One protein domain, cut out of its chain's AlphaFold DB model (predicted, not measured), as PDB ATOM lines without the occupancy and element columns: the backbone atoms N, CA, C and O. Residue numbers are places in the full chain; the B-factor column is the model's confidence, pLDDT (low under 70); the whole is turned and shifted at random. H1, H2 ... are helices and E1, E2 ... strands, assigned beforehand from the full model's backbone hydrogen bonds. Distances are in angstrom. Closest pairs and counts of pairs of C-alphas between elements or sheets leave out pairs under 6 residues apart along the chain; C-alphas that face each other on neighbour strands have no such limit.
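AT A GLANCE: This is residues 3 to 96 of the 239 residues of the protein "Hypothetical protein" of Rotaria magnacalcarata (UniProt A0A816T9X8). With little regular structure, the domain is a small antiparallel sheet, E2 - E1 - E3, amid long loops, with short helix H1 past the Phe 16 end of E1. The printed part has 94 residues, in order E1, E2, H1, E3, mostly strand, but named elements hold only 22. It is compact, radius of gyration of the C-alphas 13.8 A, spanning 37 by 32 by 26 A.

HOW THE PARTS SIT: Inner strand E1, residues 10 to 16, is antiparallel to E3, residues 61 to 67, at 164 degrees; N 13 and O 64, 2.9 A, are within hydrogen-bond range. E1 and E2, residues 32 to 35, form a hairpin; N 12 and O 33, 2.9 A, are within range. E2, H1, residues 52 to 55, and E3 form a split strand-helix-strand unit, E1 between its same-way strands, with a right-handed crossover. H1, too short for O i to N i+4 pairs, is not on the sheet.

IN THESE COORDINATES: E1, 20.1 A long, begins at C-alpha 10 (121.151, 127.619, 128.849); E3, 19.9 A, ends at C-alpha 67 (123.784, 129.286, 125.699).

THE WHOLE: The printed part has no cut. Links E1 to E2 and E2 to H1 are long. Residues 75 to 85 have pLDDT under 70, as do 24, 26, 71 and 73.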
ATOM      1  N   PRO A   3     120.639 118.974 125.315       86.81
ATOM      2  CA  PRO A   3     121.933 119.415 124.820       86.81
ATOM      3  C   PRO A   3     122.771 118.217 124.363       86.81
ATOM      4  O   PRO A   3     122.763 117.164 125.010       86.81
ATOM      5  N   ARG A   4     123.548 118.375 123.284       86.88
ATOM      6  CA  ARG A   4     124.544 117.365 122.893       86.88
ATOM      7  C   ARG A   4     125.660 117.274 123.932       86.88
ATOM      8  O   ARG A   4     126.097 116.176 124.270       86.88
ATOM      9  N   ASN A   5     126.074 118.421 124.472       86.44
ATOM     10  CA  ASN A   5     127.024 118.519 125.574       86.44
ATOM     11  C   ASN A   5     126.299 118.820 126.896       86.44
ATOM     12  O   ASN A   5     125.825 119.934 127.114       86.44
ATOM     13  N   ARG A   6     126.244 117.830 127.794       82.88
ATOM     14  CA  ARG A   6     125.527 117.927 129.078       82.88
ATOM     15  C   ARG A   6     126.125 118.936 130.057       82.88
ATOM     16  O   ARG A   6     125.431 119.302 130.996       82.88
ATOM     17  N   SER A   7     127.363 119.385 129.859       84.06
ATOM     18  CA  SER A   7     128.029 120.350 130.749       84.06
ATOM     19  C   SER A   7     127.670 121.807 130.439       84.06
ATOM     20  O   SER A   7     128.126 122.710 131.135       84.06
ATOM     21  N   ARG A   8     126.890 122.057 129.378       84.50
ATOM     22  CA  ARG A   8     126.438 123.400 128.991       84.50
ATOM     23  C   ARG A   8     125.177 123.796 129.752       84.50
ATOM     24  O   ARG A   8     124.318 122.958 130.016       84.50
ATOM     25  N   ASN A   9     125.072 125.086 130.049       86.50
ATOM     26  CA  ASN A   9     123.900 125.695 130.667       86.50
ATOM     27  C   ASN A   9     123.239 126.640 129.665       86.50
ATOM     28  O   ASN A   9     123.915 127.224 128.818       86.50
ATOM     29  N   TYR A  10     121.925 126.802 129.777       86.00
ATOM     30  CA  TYR A  10     121.151 127.619 128.849       86.00
ATOM     31  C   TYR A  10     120.217 128.558 129.603       86.00
ATOM     32  O   TYR A  10     119.693 128.219 130.662       86.00
ATOM     33  N   LEU A  11     119.979 129.727 129.025       84.81
ATOM     34  CA  LEU A  11     118.934 130.651 129.428       84.81
ATOM     35  C   LEU A  11     117.759 130.494 128.471       84.81
ATOM     36  O   LEU A  11     117.901 130.675 127.261       84.81
ATOM     37  N   MET A  12     116.599 130.170 129.027       86.69
ATOM     38  CA  MET A  12     115.328 130.244 128.330       86.69
ATOM     39  C   MET A  12     114.627 131.527 128.761       86.69
ATOM     40  O   MET A  12     114.460 131.767 129.953       86.69
ATOM     41  N   ILE A  13     114.195 132.328 127.799       85.75
ATOM     42  CA  ILE A  13     113.355 133.506 128.020       85.75
ATOM     43  C   ILE A  13     112.091 133.347 127.196       85.75
ATOM     44  O   ILE A  13     112.121 132.766 126.112       85.75
ATOM     45  N   PHE A  14     110.964 133.830 127.685       86.62
ATOM     46  CA  PHE A  14     109.741 133.837 126.913       86.62
ATOM     47  C   PHE A  14     108.864 135.024 127.262       86.62
ATOM     48  O   PHE A  14     108.941 135.605 128.339       86.62
ATOM     49  N   ARG A  15     108.002 135.373 126.314       85.94
ATOM     50  CA  ARG A  15     106.994 136.406 126.497       85.94
ATOM     51  C   ARG A  15     105.725 136.027 125.754       85.94
ATOM     52  O   ARG A  15     105.763 135.421 124.679       85.94
ATOM     53  N   PHE A  16     104.599 136.382 126.354       87.38
ATOM     54  CA  PHE A  16     103.294 136.259 125.731       87.38
ATOM     55  C   PHE A  16     102.989 137.475 124.867       87.38
ATOM     56  O   PHE A  16     103.249 138.609 125.264       87.38
ATOM     57  N   ASP A  17     102.425 137.227 123.692       83.25
ATOM     58  CA  ASP A  17     101.932 138.245 122.768       83.25
ATOM     59  C   ASP A  17     102.956 139.340 122.358       83.25
ATOM     60  O   ASP A  17     102.587 140.407 121.867       83.25
ATOM     61  N   GLY A  18     104.260 139.079 122.511       79.94
ATOM     62  CA  GLY A  18     105.324 140.025 122.173       79.94
ATOM     63  C   GLY A  18     106.717 139.401 122.190       79.94
ATOM     64  O   GLY A  18     106.906 138.290 122.682       79.94
ATOM     65  N   GLN A  19     107.700 140.116 121.642       80.94
ATOM     66  CA  GLN A  19     109.090 139.660 121.622       80.94
ATOM     67  C   GLN A  19     109.715 139.771 123.025       80.94
ATOM     68  O   GLN A  19     109.602 140.839 123.633       80.94
ATOM     69  N   PRO A  20     110.369 138.709 123.537       83.56
ATOM     70  CA  PRO A  20     111.041 138.753 124.827       83.56
ATOM     71  C   PRO A  20     112.208 139.742 124.796       83.56
ATOM     72  O   PRO A  20     112.999 139.748 123.850       83.56
ATOM     73  N   GLN A  21     112.303 140.561 125.836       80.12
ATOM     74  CA  GLN A  21     113.347 141.556 126.028       80.12
ATOM     75  C   GLN A  21     114.347 141.050 127.060       80.12
ATOM     76  O   GLN A  21     113.987 140.672 128.179       80.12
ATOM     77  N   LEU A  22     115.616 141.043 126.664       76.50
ATOM     78  CA  LEU A  22     116.724 140.750 127.552       76.50
ATOM     79  C   LEU A  22     117.256 142.065 128.125       76.50
ATOM     80  O   LEU A  22     117.279 143.093 127.459       76.50
ATOM     81  N   SER A  23     117.638 142.043 129.395       73.62
ATOM     82  CA  SER A  23     118.120 143.218 130.113       73.62
ATOM     83  C   SER A  23     119.215 142.791 131.081       73.62
ATOM     84  O   SER A  23     119.209 141.673 131.592       73.62
ATOM     85  N   THR A  24     120.147 143.697 131.365       68.81
ATOM     86  CA  THR A  24     121.206 143.478 132.359       68.81
ATOM     87  C   THR A  24     120.658 143.444 133.790       68.81
ATOM     88  O   THR A  24     121.254 142.840 134.679       68.81
ATOM     89  N   LEU A  25     119.501 144.071 134.017       70.62
ATOM     90  CA  LEU A  25     118.774 144.051 135.287       70.62
ATOM     91  C   LEU A  25     117.693 142.964 135.264       70.62
ATOM     92  O   LEU A  25     116.776 143.061 134.450       70.62
ATOM     93  N   ILE A  26     117.750 142.001 136.201       69.81
ATOM     94  CA  ILE A  26     116.798 140.868 136.310       69.81
ATOM     95  C   ILE A  26     115.346 141.322 136.289       69.81
ATOM     96  O   ILE A  26     114.526 140.719 135.609       69.81
ATOM     97  N   ASN A  27     115.025 142.369 137.052       70.31
ATOM     98  CA  ASN A  27     113.646 142.827 137.230       70.31
ATOM     99  C   ASN A  27     113.016 143.345 135.930       70.31
ATOM    100  O   ASN A  27     111.811 143.558 135.885       70.31
ATOM    101  N   ASN A  28     113.838 143.581 134.908       73.75
ATOM    102  CA  ASN A  28     113.424 144.058 133.600       73.75
ATOM    103  C   ASN A  28     113.577 142.979 132.510       73.75
ATOM    104  O   ASN A  28     113.369 143.268 131.337       73.75
ATOM    105  N   ILE A  29     113.976 141.756 132.876       75.38
ATOM    106  CA  ILE A  29     113.940 140.603 131.973       75.38
ATOM    107  C   ILE A  29     112.508 140.067 131.996       75.38
ATOM    108  O   ILE A  29     111.939 139.864 133.071       75.38
ATOM    109  N   ASP A  30     111.938 139.826 130.814       82.56
ATOM    110  CA  ASP A  30     110.677 139.086 130.691       82.56
ATOM    111  C   ASP A  30     110.809 137.675 131.305       82.56
ATOM    112  O   ASP A  30     111.894 137.246 131.692       82.56
ATOM    113  N   ASP A  31     109.714 136.924 131.418       86.75
ATOM    114  CA  ASP A  31     109.729 135.606 132.058       86.75
ATOM    115  C   ASP A  31     110.886 134.708 131.582       86.75
ATOM    116  O   ASP A  31     111.019 134.391 130.399       86.75
ATOM    117  N   TRP A  32     111.727 134.262 132.516       85.62
ATOM    118  CA  TRP A  32     112.928 133.493 132.199       85.62
ATOM    119  C   TRP A  32     113.119 132.289 133.120       85.62
ATOM    120  O   TRP A  32     112.548 132.183 134.208       85.62
ATOM    121  N   SER A  33     113.932 131.342 132.664       86.25
ATOM    122  CA  SER A  33     114.344 130.171 133.425       86.25
ATOM    123  C   SER A  33     115.742 129.722 133.014       86.25
ATOM    124  O   SER A  33     116.088 129.712 131.832       86.25
ATOM    125  N   LEU A  34     116.550 129.332 133.998       85.75
ATOM    126  CA  LEU A  34     117.880 128.775 133.768       85.75
ATOM    127  C   LEU A  34     117.793 127.252 133.647       85.75
ATOM    128  O   LEU A  34     117.360 126.553 134.564       85.75
ATOM    129  N   LEU A  35     118.245 126.737 132.508       87.25
ATOM    130  CA  LEU A  35     118.356 125.314 132.217       87.25
ATOM    131  C   LEU A  35     119.788 124.876 132.530       87.25
ATOM    132  O   LEU A  35     120.689 124.936 131.692       87.25
ATOM    133  N   CYS A  36     119.989 124.495 133.784       85.31
ATOM    134  CA  CYS A  36     121.294 124.156 134.332       85.31
ATOM    135  C   CYS A  36     121.575 122.662 134.240       85.31
ATOM    136  O   CYS A  36     120.708 121.853 134.576       85.31
ATOM    137  N   SER A  37     122.812 122.304 133.900       83.00
ATOM    138  CA  SER A  37     123.310 120.924 133.841       83.00
ATOM    139  C   SER A  37     123.004 120.111 135.110       83.00
ATOM    140  O   SER A  37     122.614 118.948 135.026       83.00
ATOM    141  N   SER A  38     123.084 120.738 136.289       79.44
ATOM    142  CA  SER A  38     122.788 120.107 137.584       79.44
ATOM    143  C   SER A  38     121.323 119.696 137.775       79.44
ATOM    144  O   SER A  38     121.051 118.804 138.570       79.44
ATOM    145  N   ASN A  39     120.385 120.326 137.062       78.12
ATOM    146  CA  ASN A  39     118.945 120.068 137.165       78.12
ATOM    147  C   ASN A  39     118.422 119.247 135.973       78.12
ATOM    148  O   ASN A  39     117.237 119.281 135.635       78.12
ATOM    149  N   ILE A  40     119.320 118.556 135.262       79.69
ATOM    150  CA  ILE A  40     118.925 117.688 134.162       79.69
ATOM    151  C   ILE A  40     118.253 116.436 134.733       79.69
ATOM    152  O   ILE A  40     118.774 115.779 135.634       79.69
ATOM    153  N   SER A  41     117.068 116.110 134.219       75.19
ATOM    154  CA  SER A  41     116.397 114.857 134.566       75.19
ATOM    155  C   SER A  41     117.262 113.664 134.125       75.19
ATOM    156  O   SER A  41     118.105 113.800 133.238       75.19
ATOM    157  N   GLY A  42     117.074 112.480 134.721       75.00
ATOM    158  CA  GLY A  42     117.885 111.287 134.403       75.00
ATOM    159  C   GLY A  42     117.860 110.867 132.921       75.00
ATOM    160  O   GLY A  42     118.775 110.198 132.446       75.00
ATOM    161  N   ASP A  43     116.858 111.323 132.166       78.44
ATOM    162  CA  ASP A  43     116.735 111.174 130.710       78.44
ATOM    163  C   ASP A  43     117.678 112.099 129.904       78.44
ATOM    164  O   ASP A  43     117.805 111.961 128.684       78.44
ATOM    165  N   GLY A  44     118.391 113.011 130.569       83.62
ATOM    166  CA  GLY A  44     119.286 113.981 129.946       83.62
ATOM    167  C   GLY A  44     118.544 115.127 129.255       83.62
ATOM    168  O   GLY A  44     119.070 115.683 128.289       83.62
ATOM    169  N   ILE A  45     117.326 115.449 129.699       85.88
ATOM    170  CA  ILE A  45     116.472 116.466 129.085       85.88
ATOM    171  C   ILE A  45     116.143 117.558 130.109       85.88
ATOM    172  O   ILE A  45     115.683 117.289 131.217       85.88
ATOM    173  N   HIS A  46     116.318 118.818 129.710       86.88
ATOM    174  CA  HIS A  46     115.754 119.960 130.423       86.88
ATOM    175  C   HIS A  46     114.280 120.118 130.057       86.88
ATOM    176  O   HIS A  46     113.933 120.250 128.874       86.88
ATOM    177  N   LYS A  47     113.415 120.107 131.070       86.44
ATOM    178  CA  LYS A  47     111.967 120.272 130.929       86.44
ATOM    179  C   LYS A  47     111.564 121.601 131.550       86.44
ATOM    180  O   LYS A  47     111.984 121.921 132.657       86.44
ATOM    181  N   TYR A  48     110.753 122.357 130.824       87.88
ATOM    182  CA  TYR A  48     110.143 123.581 131.316       87.88
ATOM    183  C   TYR A  48     108.649 123.522 131.014       87.88
ATOM    184  O   TYR A  48     108.261 123.197 129.891       87.88
ATOM    185  N   PHE A  49     107.829 123.785 132.028       88.69
ATOM    186  CA  PHE A  49     106.380 123.664 131.953       88.69
ATOM    187  C   PHE A  49     105.725 125.036 132.116       88.69
ATOM    188  O   PHE A  49     105.972 125.734 133.101       88.69
ATOM    189  N   ILE A  50     104.862 125.399 131.165       88.19
ATOM    190  CA  ILE A  50     104.037 126.605 131.231       88.19
ATOM    191  C   ILE A  50     102.605 126.175 131.539       88.19
ATOM    192  O   ILE A  50     101.984 125.450 130.765       88.19
ATOM    193  N   ASN A  51     102.085 126.634 132.676       86.56
ATOM    194  CA  ASN A  51     100.723 126.338 133.113       86.56
ATOM    195  C   ASN A  51      99.686 126.973 132.167       86.56
ATOM    196  O   ASN A  51      99.834 128.129 131.758       86.56
ATOM    197  N   ASN A  52      98.602 126.244 131.886       86.25
ATOM    198  CA  ASN A  52      97.503 126.699 131.043       86.25
ATOM    199  C   ASN A  52      96.773 127.942 131.585       86.25
ATOM    200  O   ASN A  52      96.261 128.729 130.797       86.25
ATOM    201  N   ASN A  53      96.788 128.196 132.897       86.19
ATOM    202  CA  ASN A  53      96.245 129.440 133.461       86.19
ATOM    203  C   ASN A  53      96.995 130.687 132.950       86.19
ATOM    204  O   ASN A  53      96.407 131.748 132.754       86.19
ATOM    205  N   ARG A  54      98.305 130.552 132.694       86.94
ATOM    206  CA  ARG A  54      99.113 131.640 132.134       86.94
ATOM    207  C   ARG A  54      98.867 131.801 130.641       86.94
ATOM    208  O   ARG A  54      98.874 132.923 130.172       86.94
ATOM    209  N   THR A  55      98.634 130.718 129.900       86.25
ATOM    210  CA  THR A  55      98.476 130.773 128.436       86.25
ATOM    211  C   THR A  55      97.046 131.064 127.982       86.25
ATOM    212  O   THR A  55      96.867 131.511 126.857       86.25
ATOM    213  N   ALA A  56      96.029 130.866 128.830       81.38
ATOM    214  CA  ALA A  56      94.614 130.946 128.448       81.38
ATOM    215  C   ALA A  56      94.184 132.282 127.816       81.38
ATOM    216  O   ALA A  56      93.244 132.316 127.025       81.38
ATOM    217  N   LYS A  57      94.854 133.385 128.167       85.50
ATOM    218  CA  LYS A  57      94.525 134.738 127.683       85.50
ATOM    219  C   LYS A  57      95.416 135.216 126.536       85.50
ATOM    220  O   LYS A  57      95.234 136.335 126.068       85.50
ATOM    221  N   HIS A  58      96.357 134.386 126.098       84.31
ATOM    222  CA  HIS A  58      97.381 134.760 125.134       84.31
ATOM    223  C   HIS A  58      97.268 133.920 123.868       84.31
ATOM    224  O   HIS A  58      96.852 132.763 123.898       84.31
ATOM    225  N   ARG A  59      97.621 134.516 122.730       81.25
ATOM    226  CA  ARG A  59      97.516 133.855 121.422       81.25
ATOM    227  C   ARG A  59      98.820 133.199 121.017       81.25
ATOM    228  O   ARG A  59      98.803 132.160 120.362       81.25
ATOM    229  N   PHE A  60      99.940 133.811 121.381       80.19
ATOM    230  CA  PHE A  60     101.262 133.318 121.034       80.19
ATOM    231  C   PHE A  60     102.225 133.425 122.211       80.19
ATOM    232  O   PHE A  60     102.147 134.326 123.045       80.19
ATOM    233  N   VAL A  61     103.153 132.471 122.252       83.81
ATOM    234  CA  VAL A  61     104.287 132.456 123.173       83.81
ATOM    235  C   VAL A  61     105.535 132.498 122.315       83.81
ATOM    236  O   VAL A  61     105.741 131.610 121.487       83.81
ATOM    237  N   ILE A  62     106.360 133.521 122.499       83.56
ATOM    238  CA  ILE A  62     107.660 133.603 121.840       83.56
ATOM    239  C   ILE A  62     108.699 133.155 122.855       83.56
ATOM    240  O   ILE A  62     108.778 133.712 123.946       83.56
ATOM    241  N   VAL A  63     109.474 132.138 122.490       85.12
ATOM    242  CA  VAL A  63     110.529 131.565 123.326       85.12
ATOM    243  C   VAL A  63     111.877 131.868 122.685       85.12
ATOM    244  O   VAL A  63     112.105 131.527 121.526       85.12
ATOM    245  N   GLY A  64     112.765 132.488 123.451       83.75
ATOM    246  CA  GLY A  64     114.180 132.639 123.150       83.75
ATOM    247  C   GLY A  64     115.007 131.618 123.925       83.75
ATOM    248  O   GLY A  64     114.725 131.311 125.086       83.75
ATOM    249  N   LEU A  65     116.043 131.098 123.278       85.50
ATOM    250  CA  LEU A  65     117.035 130.229 123.898       85.50
ATOM    251  C   LEU A  65     118.420 130.815 123.647       85.50
ATOM    252  O   LEU A  65     118.716 131.258 122.539       85.50
ATOM    253  N   ARG A  66     119.271 130.772 124.667       84.00
ATOM    254  CA  ARG A  66     120.669 131.183 124.584       84.00
ATOM    255  C   ARG A  66     121.547 130.252 125.408       84.00
ATOM    256  O   ARG A  66     121.148 129.817 126.484       84.00
ATOM    257  N   GLU A  67     122.746 129.964 124.919       84.62
ATOM    258  CA  GLU A  67     123.784 129.286 125.699       84.62
ATOM    259  C   GLU A  67     124.498 130.278 126.627       84.62
ATOM    260  O   GLU A  67     124.793 131.409 126.237       84.62
ATOM    261  N   LEU A  68     124.738 129.854 127.867       81.44
ATOM    262  CA  LEU A  68     125.414 130.656 128.883       81.44
ATOM    263  C   LEU A  68     126.930 130.479 128.805       81.44
ATOM    264  O   LEU A  68     127.436 129.375 128.577       81.44
ATOM    265  N   ASN A  69     127.657 131.565 129.049       77.62
ATOM    266  CA  ASN A  69     129.114 131.546 129.111       77.62
ATOM    267  C   ASN A  69     129.616 130.850 130.393       77.62
ATOM    268  O   ASN A  69     128.896 130.715 131.379       77.62
ATOM    269  N   THR A  70     130.888 130.446 130.427       72.50
ATOM    270  CA  THR A  70     131.515 129.809 131.601       72.50
ATOM    271  C   THR A  70     131.519 130.699 132.847       72.50
ATOM    272  O   THR A  70     131.536 130.183 133.962       72.50
ATOM    273  N   SER A  71     131.473 132.023 132.668       69.56
ATOM    274  CA  SER A  71     131.331 133.019 133.736       69.56
ATOM    275  C   SER A  71     129.887 133.210 134.218       69.56
ATOM    276  O   SER A  71     129.669 133.703 135.322       69.56
ATOM    277  N   GLU A  72     128.895 132.839 133.406       71.81
ATOM    278  CA  GLU A  72     127.467 132.909 133.727       71.81
ATOM    279  C   GLU A  72     127.057 131.589 134.402       71.81
ATOM    280  O   GLU A  72     126.550 130.653 133.780       71.81
ATOM    281  N   VAL A  73     127.352 131.471 135.699       66.88
ATOM    282  CA  VAL A  73     127.139 130.224 136.444       66.88
ATOM    283  C   VAL A  73     125.703 130.127 136.955       66.88
ATOM    284  O   VAL A  73     125.146 131.075 137.505       66.88
ATOM    285  N   CYS A  74     125.139 128.924 136.871       72.44
ATOM    286  CA  CYS A  74     123.947 128.498 137.601       72.44
ATOM    287  C   CYS A  74     124.196 128.393 139.122       72.44
ATOM    288  O   CYS A  74     124.043 127.326 139.717       72.44
ATOM    289  N   SER A  75     124.659 129.465 139.762       63.22
ATOM    290  CA  SER A  75     124.892 129.497 141.205       63.22
ATOM    291  C   SER A  75     123.716 130.138 141.931       63.22
ATOM    292  O   SER A  75     123.282 131.233 141.598       63.22
ATOM    293  N   ASN A  76     123.265 129.496 143.013       55.28
ATOM    294  CA  ASN A  76     122.214 129.989 143.916       55.28
ATOM    295  C   ASN A  76     122.629 131.224 144.749       55.28
ATOM    296  O   ASN A  76     122.000 131.529 145.761       55.28
ATOM    297  N   LYS A  77     123.716 131.913 144.384       50.78
ATOM    298  CA  LYS A  77     124.241 133.074 145.103       50.78
ATOM    299  C   LYS A  77     124.440 134.233 144.128       50.78
ATOM    300  O   LYS A  77     125.270 134.158 143.233       50.78
ATOM    301  N   SER A  78     123.703 135.302 144.411       49.91
ATOM    302  CA  SER A  78     123.618 136.593 143.724       49.91
ATOM    303  C   SER A  78     122.667 136.649 142.527       49.91
ATOM    304  O   SER A  78     122.953 136.176 141.432       49.91
ATOM    305  N   LEU A  79     121.542 137.328 142.774       50.56
ATOM    306  CA  LEU A  79     120.542 137.862 141.845       50.56
ATOM    307  C   LEU A  79     121.124 138.934 140.899       50.56
ATOM    308  O   LEU A  79     120.541 139.993 140.684       50.56
ATOM    309  N   THR A  80     122.269 138.653 140.297       50.78
ATOM    310  CA  THR A  80     122.864 139.466 139.237       50.78
ATOM    311  C   THR A  80     123.471 138.513 138.216       50.78
ATOM    312  O   THR A  80     124.683 138.295 138.232       50.78
ATOM    313  N   PRO A  81     122.666 137.859 137.363       51.31
ATOM    314  CA  PRO A  81     123.221 137.177 136.226       51.31
ATOM    315  C   PRO A  81     123.928 138.251 135.396       51.31
ATOM    316  O   PRO A  81     123.306 139.260 135.052       51.31
ATOM    317  N   PRO A  82     125.216 138.084 135.065       54.12
ATOM    318  CA  PRO A  82     125.867 138.951 134.107       54.12
ATOM    319  C   PRO A  82     125.398 138.518 132.714       54.12
ATOM    320  O   PRO A  82     126.229 138.193 131.878       54.12
ATOM    321  N   ILE A  83     124.077 138.445 132.486       62.34
ATOM    322  CA  ILE A  83     123.525 138.192 131.161       62.34
ATOM    323  C   ILE A  83     123.818 139.453 130.366       62.34
ATOM    324  O   ILE A  83     123.134 140.472 130.465       62.34
ATOM    325  N   THR A  84     124.920 139.398 129.634       64.38
ATOM    326  CA  THR A  84     125.280 140.438 128.683       64.38
ATOM    327  C   THR A  84     124.207 140.442 127.609       64.38
ATOM    328  O   THR A  84     123.920 139.385 127.073       64.38
ATOM    329  N   ASP A  85     123.587 141.567 127.260       68.81
ATOM    330  CA  ASP A  85     122.644 141.609 126.129       68.81
ATOM    331  C   ASP A  85     123.405 141.634 124.794       68.81
ATOM    332  O   ASP A  85     123.386 142.596 124.032       68.81
ATOM    333  N   GLN A  86     124.212 140.600 124.573       71.75
ATOM    334  CA  GLN A  86     125.005 140.430 123.371       71.75
ATOM    335  C   GLN A  86     124.639 139.116 122.686       71.75
ATOM    336  O   GLN A  86     124.362 138.118 123.363       71.75
ATOM    337  N   PRO A  87     124.639 139.098 121.341       70.38
ATOM    338  CA  PRO A  87     124.433 137.873 120.590       70.38
ATOM    339  C   PRO A  87     125.537 136.874 120.934       70.38
ATOM    340  O   PRO A  87     126.723 137.205 120.929       70.38
ATOM    341  N   PHE A  88     125.137 135.640 121.232       75.00
ATOM    342  CA  PHE A  88     126.052 134.553 121.552       75.00
ATOM    343  C   PHE A  88     125.851 133.409 120.566       75.00
ATOM    344  O   PHE A  88     124.728 132.950 120.354       75.00
ATOM    345  N   ASN A  89     126.948 132.944 119.974       82.44
ATOM    346  CA  ASN A  89     126.925 131.785 119.097       82.44
ATOM    347  C   ASN A  89     126.967 130.515 119.941       82.44
ATOM    348  O   ASN A  89     127.859 130.349 120.771       82.44
ATOM    349  N   PHE A  90     126.026 129.608 119.694       85.75
ATOM    350  CA  PHE A  90     126.024 128.295 120.326       85.75
ATOM    351  C   PHE A  90     127.336 127.564 120.033       85.75
ATOM    352  O   PHE A  90     127.769 127.474 118.885       85.75
ATOM    353  N   SER A  91     127.968 127.041 121.083       87.31
ATOM    354  CA  SER A  91     129.213 126.276 120.977       87.31
ATOM    355  C   SER A  91     128.964 124.783 120.762       87.31
ATOM    356  O   SER A  91     129.889 124.039 120.438       87.31
ATOM    357  N   ALA A  92     127.728 124.330 120.984       85.69
ATOM    358  CA  ALA A  92     127.323 122.943 120.844       85.69
ATOM    359  C   ALA A  92     125.902 122.821 120.287       85.69
ATOM    360  O   ALA A  92     125.029 123.644 120.565       85.69
ATOM    361  N   ASP A  93     125.665 121.727 119.566       88.06
ATOM    362  CA  ASP A  93     124.340 121.393 119.056       88.06
ATOM    363  C   ASP A  93     123.364 121.045 120.186       88.06
ATOM    364  O   ASP A  93     123.723 120.500 121.242       88.06
ATOM    365  N   TYR A  94     122.088 121.304 119.926       86.38
ATOM    366  CA  TYR A  94     121.000 120.964 120.825       86.38
ATOM    367  C   TYR A  94     119.755 120.526 120.057       86.38
ATOM    368  O   TYR A  94     119.498 120.954 118.936       86.38
ATOM    369  N   GLU A  95     118.941 119.704 120.710       87.06
ATOM    370  CA  GLU A  95     117.610 119.341 120.236       87.06
ATOM    371  C   GLU A  95     116.562 120.084 121.069       87.06
ATOM    372  O   GLU A  95     116.464 119.933 122.297       87.06
ATOM    373  N   LEU A  96     115.752 120.897 120.398       84.88
ATOM    374  CA  LEU A  96     114.611 121.568 121.000       84.88
ATOM    375  C   LEU A  96     113.326 120.901 120.526       84.88
ATOM    376  O   LEU A  96     113.138 120.655 119.340       84.88
TER     377      LEU A  96